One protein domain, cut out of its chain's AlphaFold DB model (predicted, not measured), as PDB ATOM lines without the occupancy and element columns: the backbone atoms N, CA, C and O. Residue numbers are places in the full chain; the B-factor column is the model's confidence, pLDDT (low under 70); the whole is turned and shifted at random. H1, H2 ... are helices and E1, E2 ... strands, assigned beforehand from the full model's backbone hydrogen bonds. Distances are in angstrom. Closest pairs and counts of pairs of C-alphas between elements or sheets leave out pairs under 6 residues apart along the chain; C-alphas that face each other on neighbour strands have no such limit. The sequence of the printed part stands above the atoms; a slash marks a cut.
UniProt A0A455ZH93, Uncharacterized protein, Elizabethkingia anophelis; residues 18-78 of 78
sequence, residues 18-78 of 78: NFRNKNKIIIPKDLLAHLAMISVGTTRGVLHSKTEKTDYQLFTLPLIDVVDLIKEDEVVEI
ATOM      1  N   ASN A  18      44.195 -30.652  41.736       92.50
ATOM      2  CA  ASN A  18      43.393 -31.174  42.845       92.50
ATOM      3  C   ASN A  18      43.548 -32.693  43.025       92.50
ATOM      4  O   ASN A  18      43.298 -33.207  44.111       92.50
ATOM      5  N   PHE A  19      43.972 -33.410  41.981       93.44
ATOM      6  CA  PHE A  19      44.198 -34.859  42.021       93.44
ATOM      7  C   PHE A  19      45.652 -35.216  42.325       93.44
ATOM      8  O   PHE A  19      45.967 -36.361  42.647       93.44
ATOM      9  N   ARG A  20      46.577 -34.260  42.212       92.38
ATOM     10  CA  ARG A  20      48.005 -34.534  42.350       92.38
ATOM     11  C   ARG A  20      48.421 -34.615  43.816       92.38
ATOM     12  O   ARG A  20      48.255 -33.677  44.588       92.38
ATOM     13  N   ASN A  21      49.084 -35.708  44.176       91.62
ATOM     14  CA  ASN A  21      49.720 -35.903  45.471       91.62
ATOM     15  C   ASN A  21      51.159 -36.400  45.283       91.62
ATOM     16  O   ASN A  21      51.407 -37.588  45.077       91.62
ATOM     17  N   LYS A  22      52.129 -35.479  45.364       90.62
ATOM     18  CA  LYS A  22      53.563 -35.751  45.144       90.62
ATOM     19  C   LYS A  22      53.809 -36.431  43.782       90.62
ATOM     20  O   LYS A  22      53.662 -35.779  42.748       90.62
ATOM     21  N   ASN A  23      54.136 -37.724  43.804       93.50
ATOM     22  CA  ASN A  23      54.430 -38.567  42.639       93.50
ATOM     23  C   ASN A  23      53.239 -39.476  42.280       93.50
ATOM     24  O   ASN A  23      53.416 -40.562  41.740       93.50
ATOM     25  N   LYS A  24      52.022 -39.088  42.679       95.50
ATOM     26  CA  LYS A  24      50.788 -39.843  42.444       95.50
ATOM     27  C   LYS A  24      49.676 -38.919  41.961       95.50
ATOM     28  O   LYS A  24      49.613 -37.759  42.369       95.50
ATOM     29  N   ILE A  25      48.788 -39.443  41.128       95.38
ATOM     30  CA  ILE A  25      47.464 -38.886  40.845       95.38
ATOM     31  C   ILE A  25      46.462 -39.748  41.602       95.38
ATOM     32  O   ILE A  25      46.454 -40.963  41.436       95.38
ATOM     33  N   ILE A  26      45.643 -39.122  42.439       96.50
ATOM     34  CA  ILE A  26      44.556 -39.760  43.174       96.50
ATOM     35  C   ILE A  26      43.256 -39.239  42.572       96.50
ATOM     36  O   ILE A  26      42.912 -38.070  42.746       96.50
ATOM     37  N   ILE A  27      42.559 -40.095  41.829       95.50
ATOM     38  CA  ILE A  27      41.267 -39.767  41.231       95.50
ATOM     39  C   ILE A  27      40.176 -40.201  42.217       95.50
ATOM     40  O   ILE A  27      40.074 -41.396  42.502       95.50
ATOM     41  N   PRO A  28      39.349 -39.269  42.726       95.31
ATOM     42  CA  PRO A  28      38.315 -39.604  43.695       95.31
ATOM     43  C   PRO A  28      37.318 -40.621  43.136       95.31
ATOM     44  O   PRO A  28      36.834 -40.471  42.009       95.31
ATOM     45  N   LYS A  29      36.936 -41.606  43.949       95.75
ATOM     46  CA  LYS A  29      35.945 -42.627  43.587       95.75
ATOM     47  C   LYS A  29      34.616 -42.038  43.125       95.75
ATOM     48  O   LYS A  29      34.003 -42.562  42.204       95.75
ATOM     49  N   ASP A  30      34.199 -40.913  43.707       94.19
ATOM     50  CA  ASP A  30      32.934 -40.260  43.363       94.19
ATOM     51  C   ASP A  30      32.980 -39.682  41.941       94.19
ATOM     52  O   ASP A  30      32.002 -39.773  41.195       94.19
ATOM     53  N   LEU A  31      34.137 -39.148  41.527       94.56
ATOM     54  CA  LEU A  31      34.356 -38.702  40.153       94.56
ATOM     55  C   LEU A  31      34.326 -39.901  39.199       94.56
ATOM     56  O   LEU A  31      33.618 -39.864  38.196       94.56
ATOM     57  N   LEU A  32      35.032 -40.984  39.530       95.19
ATOM     58  CA  LEU A  32      35.028 -42.213  38.730       95.19
ATOM     59  C   LEU A  32      33.612 -42.791  38.581       95.19
ATOM     60  O   LEU A  32      33.202 -43.130  37.469       95.19
ATOM     61  N   ALA A  33      32.840 -42.847  39.669       95.88
ATOM     62  CA  ALA A  33      31.459 -43.321  39.671       95.88
ATOM     63  C   ALA A  33      30.564 -42.441  38.792       95.88
ATOM     64  O   ALA A  33      29.742 -42.954  38.028       95.88
ATOM     65  N   HIS A  34      30.759 -41.122  38.829       94.69
ATOM     66  CA  HIS A  34      30.034 -40.192  37.971       94.69
ATOM     67  C   HIS A  34      30.344 -40.407  36.478       94.69
ATOM     68  O   HIS A  34      29.424 -40.541  35.665       94.69
ATOM     69  N   LEU A  35      31.625 -40.519  36.110       95.25
ATOM     70  CA  LEU A  35      32.049 -40.777  34.727       95.25
ATOM     71  C   LEU A  35      31.543 -42.136  34.219       95.25
ATOM     72  O   LEU A  35      31.068 -42.261  33.083       95.25
ATOM     73  N   ALA A  36      31.585 -43.159  35.072       94.81
ATOM     74  CA  ALA A  36      31.060 -44.480  34.761       94.81
ATOM     75  C   ALA A  36      29.532 -44.459  34.575       94.81
ATOM     76  O   ALA A  36      29.028 -45.069  33.630       94.81
ATOM     77  N   MET A  37      28.789 -43.699  35.387       95.12
ATOM     78  CA  MET A  37      27.338 -43.537  35.240       95.12
ATOM     79  C   MET A  37      26.971 -42.933  33.878       95.12
ATOM     80  O   MET A  37      26.098 -43.461  33.181       95.12
ATOM     81  N   ILE A  38      27.681 -41.880  33.455       95.56
ATOM     82  CA  ILE A  38      27.507 -41.260  32.132       95.56
ATOM     83  C   ILE A  38      27.820 -42.267  31.016       95.56
ATOM     84  O   ILE A  38      27.062 -42.391  30.049       95.56
ATOM     85  N   SER A  39      28.908 -43.024  31.163       95.06
ATOM     86  CA  SER A  39      29.357 -44.011  30.174       95.06
ATOM     87  C   SER A  39      28.358 -45.157  29.994       95.06
ATOM     88  O   SER A  39      28.042 -45.533  28.859       95.06
ATOM     89  N   VAL A  40      27.814 -45.686  31.096       94.31
ATOM     90  CA  VAL A  40      26.769 -46.723  31.091       94.31
ATOM     91  C   VAL A  40      25.490 -46.193  30.443       94.31
ATOM     92  O   VAL A  40      24.929 -46.864  29.576       94.31
ATOM     93  N   GLY A  41      25.051 -44.981  30.805       93.00
ATOM     94  CA  GLY A  41      23.871 -44.342  30.214       93.00
ATOM     95  C   GLY A  41      24.008 -44.129  28.704       93.00
ATOM     96  O   GLY A  41      23.139 -44.540  27.932       93.00
ATOM     97  N   THR A  42      25.144 -43.580  28.273       94.50
ATOM     98  CA  THR A  42      25.465 -43.342  26.856       94.50
ATOM     99  C   THR A  42      25.491 -44.650  26.076       94.50
ATOM    100  O   THR A  42      24.839 -44.782  25.040       94.50
ATOM    101  N   THR A  43      26.192 -45.658  26.599       93.56
ATOM    102  CA  THR A  43      26.309 -46.963  25.940       93.56
ATOM    103  C   THR A  43      24.957 -47.668  25.844       93.56
ATOM    104  O   THR A  43      24.662 -48.265  24.811       93.56
ATOM    105  N   ARG A  44      24.095 -47.555  26.866       92.31
ATOM    106  CA  ARG A  44      22.719 -48.071  26.817       92.31
ATOM    107  C   ARG A  44      21.896 -47.394  25.723       92.31
ATOM    108  O   ARG A  44      21.211 -48.092  24.982       92.31
ATOM    109  N   GLY A  45      21.983 -46.069  25.598       91.44
ATOM    110  CA  GLY A  45      21.301 -45.319  24.539       91.44
ATOM    111  C   GLY A  45      21.773 -45.721  23.140       91.44
ATOM    112  O   GLY A  45      20.955 -46.020  22.270       91.44
ATOM    113  N   VAL A  46      23.094 -45.820  22.942       93.25
ATOM    114  CA  VAL A  46      23.688 -46.302  21.684       93.25
ATOM    115  C   VAL A  46      23.222 -47.720  21.375       93.25
ATOM    116  O   VAL A  46      22.830 -47.992  20.243       93.25
ATOM    117  N   LEU A  47      23.233 -48.622  22.361       92.25
ATOM    118  CA  LEU A  47      22.766 -49.989  22.165       92.25
ATOM    119  C   LEU A  47      21.297 -50.007  21.744       92.25
ATOM    120  O   LEU A  47      20.998 -50.600  20.714       92.25
ATOM    121  N   HIS A  48      20.420 -49.317  22.483       91.56
ATOM    122  CA  HIS A  48      18.992 -49.246  22.178       91.56
ATOM    123  C   HIS A  48      18.764 -48.801  20.731       91.56
ATOM    124  O   HIS A  48      18.168 -49.548  19.957       91.56
ATOM    125  N   SER A  49      19.365 -47.673  20.341       92.38
ATOM    126  CA  SER A  49      19.258 -47.132  18.983       92.38
ATOM    127  C   SER A  49      19.795 -48.090  17.911       92.38
ATOM    128  O   SER A  49      19.204 -48.237  16.845       92.38
ATOM    129  N   LYS A  50      20.902 -48.798  18.176       91.88
ATOM    130  CA  LYS A  50      21.482 -49.763  17.221       91.88
ATOM    131  C   LYS A  50      20.717 -51.084  17.140       91.88
ATOM    132  O   LYS A  50      20.898 -51.813  16.168       91.88
ATOM    133  N   THR A  51      19.904 -51.401  18.142       91.94
ATOM    134  CA  THR A  51      19.058 -52.604  18.179       91.94
ATOM    135  C   THR A  51      17.620 -52.353  17.739       91.94
ATOM    136  O   THR A  51      16.843 -53.308  17.670       91.94
ATOM    137  N   GLU A  52      17.256 -51.111  17.415       91.62
ATOM    138  CA  GLU A  52      15.950 -50.792  16.838       91.62
ATOM    139  C   GLU A  52      15.644 -51.691  15.635       91.62
ATOM    140  O   GLU A  52      16.521 -52.000  14.823       91.62
ATOM    141  N   LYS A  53      14.375 -52.101  15.507       91.12
ATOM    142  CA  LYS A  53      13.883 -52.974  14.421       91.12
ATOM    143  C   LYS A  53      14.492 -54.382  14.413       91.12
ATOM    144  O   LYS A  53      14.367 -55.099  13.425       91.12
ATOM    145  N   THR A  54      15.118 -54.788  15.512       91.69
ATOM    146  CA  THR A  54      15.500 -56.179  15.777       91.69
ATOM    147  C   THR A  54      14.733 -56.691  16.991       91.69
ATOM    148  O   THR A  54      14.248 -55.894  17.796       91.69
ATOM    149  N   ASP A  55      14.678 -58.008  17.182       92.38
ATOM    150  CA  ASP A  55      14.043 -58.607  18.366       92.38
ATOM    151  C   ASP A  55      14.692 -58.143  19.685       92.38
ATOM    152  O   ASP A  55      14.065 -58.172  20.745       92.38
ATOM    153  N   TYR A  56      15.932 -57.640  19.625       89.19
ATOM    154  CA  TYR A  56      16.662 -57.138  20.785       89.19
ATOM    155  C   TYR A  56      16.098 -55.828  21.357       89.19
ATOM    156  O   TYR A  56      16.340 -55.541  22.526       89.19
ATOM    157  N   GLN A  57      15.310 -55.056  20.596       87.62
ATOM    158  CA  GLN A  57      14.753 -53.780  21.074       87.62
ATOM    159  C   GLN A  57      13.793 -53.938  22.266       87.62
ATOM    160  O   GLN A  57      13.564 -52.991  23.012       87.62
ATOM    161  N   LEU A  58      13.212 -55.133  22.428       88.44
ATOM    162  CA  LEU A  58      12.259 -55.448  23.493       88.44
ATOM    163  C   LEU A  58      12.954 -55.694  24.840       88.44
ATOM    164  O   LEU A  58      12.306 -55.676  25.887       88.44
ATOM    165  N   PHE A  59      14.270 -55.913  24.832       89.62
ATOM    166  CA  PHE A  59      15.038 -56.173  26.040       89.62
ATOM    167  C   PHE A  59      15.495 -54.855  26.660       89.62
ATOM    168  O   PHE A  59      16.414 -54.190  26.183       89.62
ATOM    169  N   THR A  60      14.862 -54.492  27.773       85.50
ATOM    170  CA  THR A  60      15.316 -53.361  28.583       85.50
ATOM    171  C   THR A  60      16.523 -53.787  29.408       85.50
ATOM    172  O   THR A  60      16.441 -54.730  30.194       85.50
ATOM    173  N   LEU A  61      17.647 -53.083  29.249       89.06
ATOM    174  CA  LEU A  61      18.810 -53.314  30.099       89.06
ATOM    175  C   LEU A  61      18.526 -52.830  31.530       89.06
ATOM    176  O   LEU A  61      18.128 -51.672  31.698       89.06
ATOM    177  N   PRO A  62      18.767 -53.668  32.555       89.31
ATOM    178  CA  PRO A  62      18.569 -53.272  33.939       89.31
ATOM    179  C   PRO A  62      19.507 -52.126  34.329       89.31
ATOM    180  O   PRO A  62      20.551 -51.881  33.708       89.31
ATOM    181  N   LEU A  63      19.119 -51.412  35.383       89.50
ATOM    182  CA  LEU A  63      20.005 -50.453  36.027       89.50
ATOM    183  C   LEU A  63      21.178 -51.200  36.667       89.50
ATOM    184  O   LEU A  63      21.015 -52.302  37.184       89.50
ATOM    185  N   ILE A  64      22.354 -50.590  36.597       89.81
ATOM    186  CA  ILE A  64      23.566 -51.077  37.247       89.81
ATOM    187  C   ILE A  64      23.875 -50.062  38.339       89.81
ATOM    188  O   ILE A  64      23.877 -48.862  38.055       89.81
ATOM    189  N   ASP A  65      24.110 -50.533  39.561       90.69
ATOM    190  CA  ASP A  65      24.593 -49.669  40.630       90.69
ATOM    191  C   ASP A  65      26.081 -49.389  40.411       90.69
ATOM    192  O   ASP A  65      26.943 -50.239  40.628       90.69
ATOM    193  N   VAL A  66      26.370 -48.204  39.883       88.19
ATOM    194  CA  VAL A  66      27.736 -47.787  39.559       88.19
ATOM    195  C   VAL A  66      28.503 -47.353  40.807       88.19
ATOM    196  O   VAL A  66      29.725 -47.475  40.836       88.19
ATOM    197  N   VAL A  67      27.801 -46.890  41.845       87.12
ATOM    198  CA  VAL A  67      28.431 -46.457  43.096       87.12
ATOM    199  C   VAL A  67      28.979 -47.672  43.839       87.12
ATOM    200  O   VAL A  67      30.121 -47.654  44.284       87.12
ATOM    201  N   ASP A  68      28.225 -48.771  43.868       90.56
ATOM    202  CA  ASP A  68      28.674 -50.024  44.486       90.56
ATOM    203  C   ASP A  68      29.810 -50.724  43.715       90.56
ATOM    204  O   ASP A  68      30.563 -51.522  44.289       90.56
ATOM    205  N   LEU A  69      29.958 -50.431  42.417       90.69
ATOM    206  CA  LEU A  69      31.031 -50.973  41.579       90.69
ATOM    207  C   LEU A  69      32.391 -50.322  41.860       90.69
ATOM    208  O   LEU A  69      33.412 -51.001  41.748       90.69
ATOM    209  N   ILE A  70      32.416 -49.036  42.222       93.94
ATOM    210  CA  ILE A  70      33.649 -48.266  42.425       93.94
ATOM    211  C   ILE A  70      33.796 -47.930  43.905       93.94
ATOM    212  O   ILE A  70      33.202 -46.991  44.426       93.94
ATOM    213  N   LYS A  71      34.605 -48.731  44.597       93.12
ATOM    214  CA  LYS A  71      34.689 -48.700  46.064       93.12
ATOM    215  C   LYS A  71      35.779 -47.778  46.598       93.12
ATOM    216  O   LYS A  71      35.668 -47.296  47.727       93.12
ATOM    217  N   GLU A  72      36.809 -47.534  45.798       96.38
ATOM    218  CA  GLU A  72      38.061 -46.905  46.213       96.38
ATOM    219  C   GLU A  72      38.520 -45.882  45.172       96.38
ATOM    220  O   GLU A  72      38.102 -45.929  44.012       96.38
ATOM    221  N   ASP A  73      39.344 -44.935  45.617       96.31
ATOM    222  CA  ASP A  73      39.986 -43.960  44.739       96.31
ATOM    223  C   ASP A  73      41.011 -44.668  43.844       96.31
ATOM    224  O   ASP A  73      41.706 -45.585  44.288       96.31
ATOM    225  N   GLU A  74      41.153 -44.214  42.599       95.62
ATOM    226  CA  GLU A  74      42.174 -44.750  41.697       95.62
ATOM    227  C   GLU A  74      43.493 -44.009  41.915       95.62
ATOM    228  O   GLU A  74      43.538 -42.775  41.886       95.62
ATOM    229  N   VAL A  75      44.579 -44.759  42.110       95.94
ATOM    230  CA  VAL A  75      45.910 -44.202  42.371       95.94
ATOM    231  C   VAL A  75      46.852 -44.555  41.229       95.94
ATOM    232  O   VAL A  75      47.260 -45.703  41.077       95.94
ATOM    233  N   VAL A  76      47.263 -43.542  40.471       94.50
ATOM    234  CA  VAL A  76      48.202 -43.675  39.351       94.50
ATOM    235  C   VAL A  76      49.550 -43.078  39.748       94.50
ATOM    236  O   VAL A  76      49.609 -41.942  40.217       94.50
ATOM    237  N   GLU A  77      50.641 -43.822  39.580       92.25
ATOM    238  CA  GLU A  77      51.998 -43.317  39.846       92.25
ATOM    239  C   GLU A  77      52.533 -42.506  38.648       92.25
ATOM    240  O   GLU A  77      52.261 -42.857  37.498       92.25
ATOM    241  N   ILE A  78      53.258 -41.410  38.926       82.25
ATOM    242  CA  ILE A  78      53.839 -40.475  37.937       82.25
ATOM    243  C   ILE A  78      55.360 -40.437  38.063       82.25
ATOM    244  O   ILE A  78      55.843 -40.312  39.215       82.25
TER     245      ILE A  78
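This is residues 18 to 78 of the 78 residues of an uncharacterized protein of Elizabethkingia anophelis (UniProt A0A455ZH93). A thin rod: a small two-stranded sheet, E1 and E2, makes one end, the long helix H1 runs away from it, and the chain turns at the far end by the short helix H2. It then folds back past H1 through the short helix H3, which packs on residues 30 to 37 of H1, to reach the sheet again. The printed part has 61 residues, with named elements in the order E1, H1, H2, H3, E2; the sheet is antiparallel, and the class is mixed, helices and strands. The whole is extended, with a radius of gyration of the C-alphas of 16.5 A and spans of 53 by 20 by 15 A.

Find C-alpha 24 at (50.788, -39.843, 42.444), where E1, residues 24 to 27, begins. E2, residues 74 to 77, ends at C-alpha 77, (51.998, -43.317, 39.846). H1, residues 29 to 51, runs 32.1 A from (35.945, -42.627, 43.587) to C-alpha 51. After it along the chain come H2, residues 55 to 58, and H3, residues 66 to 69.

Start at the sheet: E1 and E2 are antiparallel at 161 degrees, with N 25 and O 76 at 2.8 A, within hydrogen-bond range. Residues 20 to 21 also pair, antiparallel, with residues 24 to 25 of E1. H1 and H3 touch; their closest C-alphas, of Ala 33 and Val 67, are 5.5 A apart. H1 and H2 are close but not clearly touching, the C-alphas of Thr 51 and Gln 57 being closest at 5.3 A. H2 and H3 are apart. Every O i to N i+4 pair in H1 is within hydrogen-bond range; H2 and H3 are too short for such a pair.

Look for the farthest C-alphas at Lys 22 and Lys 53, 53.1 A apart. The printed part has no cut and no long link. No printed residue is under 70 in pLDDT.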